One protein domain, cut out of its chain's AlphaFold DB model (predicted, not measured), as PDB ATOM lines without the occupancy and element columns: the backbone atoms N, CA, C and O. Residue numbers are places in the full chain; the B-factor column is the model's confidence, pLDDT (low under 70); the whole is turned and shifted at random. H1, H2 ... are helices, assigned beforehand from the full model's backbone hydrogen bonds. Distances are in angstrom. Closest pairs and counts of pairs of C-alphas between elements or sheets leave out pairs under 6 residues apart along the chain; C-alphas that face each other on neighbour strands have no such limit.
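What this domain is: This is residues 93 to 142 of the 191 residues of an uncharacterized protein of Saitozyma podzolica (UniProt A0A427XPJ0). Two long helices, H1 and then H2, make an open V: they meet only near the short link that joins them, and their other ends spread apart. Residues 94 to 100 on one arm and residues 128 to 142 on the other stick out free. The printed part has 50 residues, with two named helices and no named strand, class all helix. It is loose, with a radius of gyration of the C-alphas of 12.9 A, and flat, spanning 41 by 22 by 12 A.

How they stand to each other: H1, residues 95 to 112, and H2, residues 120 to 141, form a helical hairpin, two helices that touch and run opposite ways. Their lines stand at a steep tilt of 43 degrees. H1 touches H2 with residues 107 to 111 alone, and H2 touches H1 with residues 120 to 124 alone. The closest C-alphas, those of Leu 111 and Ala 120, are 5.9 A apart. In both helices every O i to N i+4 pair is within hydrogen-bond range.

Where its parts are: H1 begins at C-alpha 95 (-46.737, -56.768, 51.645) and is 26.1 A long from first to last C-alpha. H2 is 31.3 A long and ends at C-alpha 141 (-27.836, -50.584, 64.868).

The domain as a whole: The two C-alphas farthest apart, those of Glu 115 and Ser 142, are 41.3 A apart. The printed part has no cut, and the link of 7 residues from H1 to H2 is short. The mean pLDDT of the printed part is 91.7, and no printed residue is under 70.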
ATOM      1  N   ILE A  93     -40.439 -60.705  50.532       70.56
ATOM      2  CA  ILE A  93     -40.853 -59.295  50.489       70.56
ATOM      3  C   ILE A  93     -42.196 -59.167  51.210       70.56
ATOM      4  O   ILE A  93     -43.212 -59.691  50.721       70.56
ATOM      5  N   THR A  94     -42.210 -58.444  52.330       85.94
ATOM      6  CA  THR A  94     -43.439 -58.164  53.080       85.94
ATOM      7  C   THR A  94     -44.430 -57.403  52.192       85.94
ATOM      8  O   THR A  94     -44.019 -56.674  51.282       85.94
ATOM      9  N   PRO A  95     -45.751 -57.522  52.420       86.19
ATOM     10  CA  PRO A  95     -46.737 -56.768  51.645       86.19
ATOM     11  C   PRO A  95     -46.443 -55.260  51.608       86.19
ATOM     12  O   PRO A  95     -46.568 -54.639  50.555       86.19
ATOM     13  N   ALA A  96     -45.957 -54.701  52.722       86.75
ATOM     14  CA  ALA A  96     -45.544 -53.305  52.823       86.75
ATOM     15  C   ALA A  96     -44.342 -52.973  51.918       86.75
ATOM     16  O   ALA A  96     -44.378 -51.995  51.178       86.75
ATOM     17  N   GLN A  97     -43.302 -53.812  51.906       85.44
ATOM     18  CA  GLN A  97     -42.142 -53.619  51.027       85.44
ATOM     19  C   GLN A  97     -42.506 -53.750  49.541       85.44
ATOM     20  O   GLN A  97     -41.945 -53.040  48.708       85.44
ATOM     21  N   ARG A  98     -43.460 -54.626  49.185       85.75
ATOM     22  CA  ARG A  98     -43.955 -54.730  47.799       85.75
ATOM     23  C   ARG A  98     -44.657 -53.457  47.366       85.75
ATOM     24  O   ARG A  98     -44.460 -53.021  46.236       85.75
ATOM     25  N   GLU A  99     -45.461 -52.878  48.250       90.12
ATOM     26  CA  GLU A  99     -46.138 -51.620  47.964       90.12
ATOM     27  C   GLU A  99     -45.140 -50.473  47.827       90.12
ATOM     28  O   GLU A  99     -45.180 -49.733  46.846       90.12
ATOM     29  N   GLN A 100     -44.146 -50.423  48.713       89.69
ATOM     30  CA  GLN A 100     -43.062 -49.456  48.608       89.69
ATOM     31  C   GLN A 100     -42.273 -49.597  47.294       89.69
ATOM     32  O   GLN A 100     -41.943 -48.610  46.642       89.69
ATOM     33  N   LEU A 101     -42.008 -50.827  46.846       89.75
ATOM     34  CA  LEU A 101     -41.381 -51.087  45.548       89.75
ATOM     35  C   LEU A 101     -42.240 -50.600  44.376       89.75
ATOM     36  O   LEU A 101     -41.696 -50.139  43.373       89.75
ATOM     37  N   ARG A 102     -43.572 -50.700  44.468       90.94
ATOM     38  CA  ARG A 102     -44.473 -50.152  43.441       90.94
ATOM     39  C   ARG A 102     -44.428 -48.631  43.427       90.94
ATOM     40  O   ARG A 102     -44.291 -48.064  42.342       90.94
ATOM     41  N   SER A 103     -44.477 -47.985  44.591       92.94
ATOM     42  CA  SER A 103     -44.370 -46.525  44.670       92.94
ATOM     43  C   SER A 103     -43.017 -46.029  44.164       92.94
ATOM     44  O   SER A 103     -42.966 -45.052  43.425       92.94
ATOM     45  N   ASP A 104     -41.928 -46.739  44.472       94.19
ATOM     46  CA  ASP A 104     -40.585 -46.376  44.010       94.19
ATOM     47  C   ASP A 104     -40.453 -46.535  42.485       94.19
ATOM     48  O   ASP A 104     -39.850 -45.691  41.822       94.19
ATOM     49  N   LYS A 105     -41.074 -47.570  41.899       93.50
ATOM     50  CA  LYS A 105     -41.150 -47.738  40.435       93.50
ATOM     51  C   LYS A 105     -41.951 -46.626  39.763       93.50
ATOM     52  O   LYS A 105     -41.538 -46.132  38.716       93.50
ATOM     53  N   LEU A 106     -43.080 -46.235  40.353       95.38
ATOM     54  CA  LEU A 106     -43.894 -45.130  39.851       95.38
ATOM     55  C   LEU A 106     -43.107 -43.815  39.901       95.38
ATOM     56  O   LEU A 106     -43.037 -43.104  38.903       95.38
ATOM     57  N   LEU A 107     -42.447 -43.539  41.024       95.69
ATOM     58  CA  LEU A 107     -41.613 -42.354  41.200       95.69
ATOM     59  C   LEU A 107     -40.445 -42.327  40.209       95.69
ATOM     60  O   LEU A 107     -40.141 -41.287  39.632       95.69
ATOM     61  N   TYR A 108     -39.821 -43.479  39.954       95.38
ATOM     62  CA  TYR A 108     -38.790 -43.609  38.927       95.38
ATOM     63  C   TYR A 108     -39.322 -43.263  37.531       95.38
ATOM     64  O   TYR A 108     -38.678 -42.515  36.797       95.38
ATOM     65  N   HIS A 109     -40.508 -43.758  37.173       95.00
ATOM     66  CA  HIS A 109     -41.156 -43.414  35.909       95.00
ATOM     67  C   HIS A 109     -41.476 -41.913  35.813       95.00
ATOM     68  O   HIS A 109     -41.241 -41.297  34.774       95.00
ATOM     69  N   GLN A 110     -41.968 -41.303  36.893       95.94
ATOM     70  CA  GLN A 110     -42.237 -39.862  36.946       95.94
ATOM     71  C   GLN A 110     -40.952 -39.039  36.783       95.94
ATOM     72  O   GLN A 110     -40.927 -38.083  36.016       95.94
ATOM     73  N   LEU A 111     -39.855 -39.457  37.418       95.50
ATOM     74  CA  LEU A 111     -38.539 -38.827  37.270       95.50
ATOM     75  C   LEU A 111     -37.946 -38.945  35.861       95.50
ATOM     76  O   LEU A 111     -37.104 -38.132  35.489       95.50
ATOM     77  N   GLN A 112     -38.333 -39.952  35.078       94.44
ATOM     78  CA  GLN A 112     -37.935 -40.021  33.671       94.44
ATOM     79  C   GLN A 112     -38.714 -39.029  32.796       94.44
ATOM     80  O   GLN A 112     -38.186 -38.591  31.776       94.44
ATOM     81  N   ASN A 113     -39.922 -38.644  33.217       95.00
ATOM     82  CA  ASN A 113     -40.847 -37.783  32.480       95.00
ATOM     83  C   ASN A 113     -41.136 -36.491  33.266       95.00
ATOM     84  O   ASN A 113     -42.281 -36.154  33.550       95.00
ATOM     85  N   ILE A 114     -40.082 -35.770  33.653       93.75
ATOM     86  CA  ILE A 114     -40.182 -34.586  34.530       93.75
ATOM     87  C   ILE A 114     -41.062 -33.475  33.943       93.75
ATOM     88  O   ILE A 114     -41.679 -32.732  34.700       93.75
ATOM     89  N   GLU A 115     -41.133 -33.360  32.615       94.00
ATOM     90  CA  GLU A 115     -41.970 -32.361  31.938       94.00
ATOM     91  C   GLU A 115     -43.459 -32.546  32.277       94.00
ATOM     92  O   GLU A 115     -44.164 -31.563  32.494       94.00
ATOM     93  N   ASP A 116     -43.902 -33.800  32.415       95.38
ATOM     94  CA  ASP A 116     -45.279 -34.155  32.771       95.38
ATOM     95  C   ASP A 116     -45.507 -34.185  34.295       95.38
ATOM     96  O   ASP A 116     -46.641 -34.067  34.762       95.38
ATOM     97  N   TYR A 117     -44.437 -34.343  35.084       94.50
ATOM     98  CA  TYR A 117     -44.486 -34.480  36.545       94.50
ATOM     99  C   TYR A 117     -43.477 -33.548  37.243       94.50
ATOM    100  O   TYR A 117     -42.508 -34.027  37.844       94.50
ATOM    101  N   PRO A 118     -43.697 -32.220  37.233       91.69
ATOM    102  CA  PRO A 118     -42.755 -31.259  37.815       91.69
ATOM    103  C   PRO A 118     -42.528 -31.469  39.325       91.69
ATOM    104  O   PRO A 118     -41.424 -31.253  39.829       91.69
ATOM    105  N   ASP A 119     -43.534 -31.980  40.041       92.31
ATOM    106  CA  ASP A 119     -43.467 -32.233  41.487       92.31
ATOM    107  C   ASP A 119     -42.686 -33.508  41.859       92.31
ATOM    108  O   ASP A 119     -42.328 -33.712  43.026       92.31
ATOM    109  N   ALA A 120     -42.361 -34.362  40.880       93.38
ATOM    110  CA  ALA A 120     -41.658 -35.625  41.117       93.38
ATOM    111  C   ALA A 120     -40.276 -35.417  41.755       93.38
ATOM    112  O   ALA A 120     -39.811 -36.259  42.524       93.38
ATOM    113  N   HIS A 121     -39.634 -34.272  41.499       92.56
ATOM    114  CA  HIS A 121     -38.361 -33.910  42.120       92.56
ATOM    115  C   HIS A 121     -38.447 -33.822  43.641       92.56
ATOM    116  O   HIS A 121     -37.550 -34.307  44.338       92.56
ATOM    117  N   HIS A 122     -39.515 -33.222  44.167       95.38
ATOM    118  CA  HIS A 122     -39.654 -33.073  45.607       95.38
ATOM    119  C   HIS A 122     -39.885 -34.432  46.275       95.38
ATOM    120  O   HIS A 122     -39.206 -34.758  47.253       95.38
ATOM    121  N   ALA A 123     -40.768 -35.251  45.696       94.00
ATOM    122  CA  ALA A 123     -41.034 -36.608  46.166       94.00
ATOM    123  C   ALA A 123     -39.773 -37.490  46.117       94.00
ATOM    124  O   ALA A 123     -39.469 -38.202  47.074       94.00
ATOM    125  N   ALA A 124     -38.982 -37.386  45.046       94.50
ATOM    126  CA  ALA A 124     -37.706 -38.083  44.909       94.50
ATOM    127  C   ALA A 124     -36.689 -37.670  45.970       94.50
ATOM    128  O   ALA A 124     -36.040 -38.528  46.567       94.50
ATOM    129  N   HIS A 125     -36.580 -36.370  46.239       95.81
ATOM    130  CA  HIS A 125     -35.703 -35.866  47.286       95.81
ATOM    131  C   HIS A 125     -36.106 -36.409  48.664       95.81
ATOM    132  O   HIS A 125     -35.266 -36.943  49.386       95.81
ATOM    133  N   GLN A 126     -37.393 -36.338  49.016       96.62
ATOM    134  CA  GLN A 126     -37.893 -36.883  50.283       96.62
ATOM    135  C   GLN A 126     -37.638 -38.389  50.393       96.62
ATOM    136  O   GLN A 126     -37.180 -38.867  51.434       96.62
ATOM    137  N   ARG A 127     -37.883 -39.137  49.311       95.50
ATOM    138  CA  ARG A 127     -37.644 -40.580  49.275       95.50
ATOM    139  C   ARG A 127     -36.166 -40.917  49.446       95.50
ATOM    140  O   ARG A 127     -35.844 -41.822  50.212       95.50
ATOM    141  N   LEU A 128     -35.274 -40.173  48.795       95.12
ATOM    142  CA  LEU A 128     -33.829 -40.332  48.946       95.12
ATOM    143  C   LEU A 128     -33.386 -40.076  50.391       95.12
ATOM    144  O   LEU A 128     -32.673 -40.897  50.962       95.12
ATOM    145  N   VAL A 129     -33.837 -38.974  50.995       97.19
ATOM    146  CA  VAL A 129     -33.529 -38.648  52.396       97.19
ATOM    147  C   VAL A 129     -34.007 -39.760  53.327       97.19
ATOM    148  O   VAL A 129     -33.264 -40.186  54.208       97.19
ATOM    149  N   HIS A 130     -35.218 -40.273  53.112       95.25
ATOM    150  CA  HIS A 130     -35.741 -41.390  53.890       95.25
ATOM    151  C   HIS A 130     -34.866 -42.647  53.768       95.25
ATOM    152  O   HIS A 130     -34.501 -43.226  54.788       95.25
ATOM    153  N   LEU A 131     -34.480 -43.039  52.547       94.06
ATOM    154  CA  LEU A 131     -33.614 -44.200  52.314       94.06
ATOM    155  C   LEU A 131     -32.234 -44.037  52.963       94.06
ATOM    156  O   LEU A 131     -31.715 -44.988  53.546       94.06
ATOM    157  N   LEU A 132     -31.652 -42.837  52.898       94.00
ATOM    158  CA  LEU A 132     -30.382 -42.534  53.558       94.00
ATOM    159  C   LEU A 132     -30.507 -42.647  55.077       94.00
ATOM    160  O   LEU A 132     -29.691 -43.317  55.704       94.00
ATOM    161  N   ASN A 133     -31.552 -42.058  55.663       94.62
ATOM    162  CA  ASN A 133     -31.798 -42.141  57.101       94.62
ATOM    163  C   ASN A 133     -32.006 -43.586  57.559       94.62
ATOM    164  O   ASN A 133     -31.441 -43.986  58.577       94.62
ATOM    165  N   GLN A 134     -32.774 -44.372  56.803       91.44
ATOM    166  CA  GLN A 134     -32.980 -45.790  57.083       91.44
ATOM    167  C   GLN A 134     -31.651 -46.553  57.025       91.44
ATOM    168  O   GLN A 134     -31.297 -47.219  57.991       91.44
ATOM    169  N   THR A 135     -30.880 -46.385  55.948       88.50
ATOM    170  CA  THR A 135     -29.591 -47.072  55.757       88.50
ATOM    171  C   THR A 135     -28.600 -46.725  56.867       88.50
ATOM    172  O   THR A 135     -27.945 -47.609  57.410       88.50
ATOM    173  N   ILE A 136     -28.495 -45.443  57.236       89.31
ATOM    174  CA  ILE A 136     -27.625 -44.996  58.330       89.31
ATOM    175  C   ILE A 136     -28.094 -45.601  59.655       89.31
ATOM    176  O   ILE A 136     -27.275 -46.115  60.408       89.31
ATOM    177  N   SER A 137     -29.399 -45.577  59.931       90.38
ATOM    178  CA  SER A 137     -29.952 -46.132  61.173       90.38
ATOM    179  C   SER A 137     -29.687 -47.634  61.281       90.38
ATOM    180  O   SER A 137     -29.227 -48.102  62.317       90.38
ATOM    181  N   GLU A 138     -29.912 -48.385  60.203       87.62
ATOM    182  CA  GLU A 138     -29.637 -49.824  60.142       87.62
ATOM    183  C   GLU A 138     -28.143 -50.124  60.323       87.62
ATOM    184  O   GLU A 138     -27.779 -50.989  61.122       87.62
ATOM    185  N   ALA A 139     -27.273 -49.365  59.650       85.62
ATOM    186  CA  ALA A 139     -25.826 -49.520  59.761       85.62
ATOM    187  C   ALA A 139     -25.303 -49.201  61.173       85.62
ATOM    188  O   ALA A 139     -24.361 -49.840  61.637       85.62
ATOM    189  N   LEU A 140     -25.918 -48.241  61.871       87.12
ATOM    190  CA  LEU A 140     -25.576 -47.906  63.255       87.12
ATOM    191  C   LEU A 140     -26.114 -48.929  64.266       87.12
ATOM    192  O   LEU A 140     -25.466 -49.165  65.282       87.12
ATOM    193  N   CYS A 141     -27.268 -49.547  64.002       88.75
ATOM    194  CA  CYS A 141     -27.836 -50.584  64.868       88.75
ATOM    195  C   CYS A 141     -27.041 -51.897  64.829       88.75
ATOM    196  O   CYS A 141     -26.994 -52.609  65.829       88.75
ATOM    197  N   SER A 142     -26.430 -52.231  63.687       84.75
ATOM    198  CA  SER A 142     -25.648 -53.459  63.506       84.75
ATOM    199  C   SER A 142     -24.336 -53.166  62.766       84.75
ATOM    200  O   SER A 142     -24.204 -53.520  61.590       84.75
TER     201      SER A 142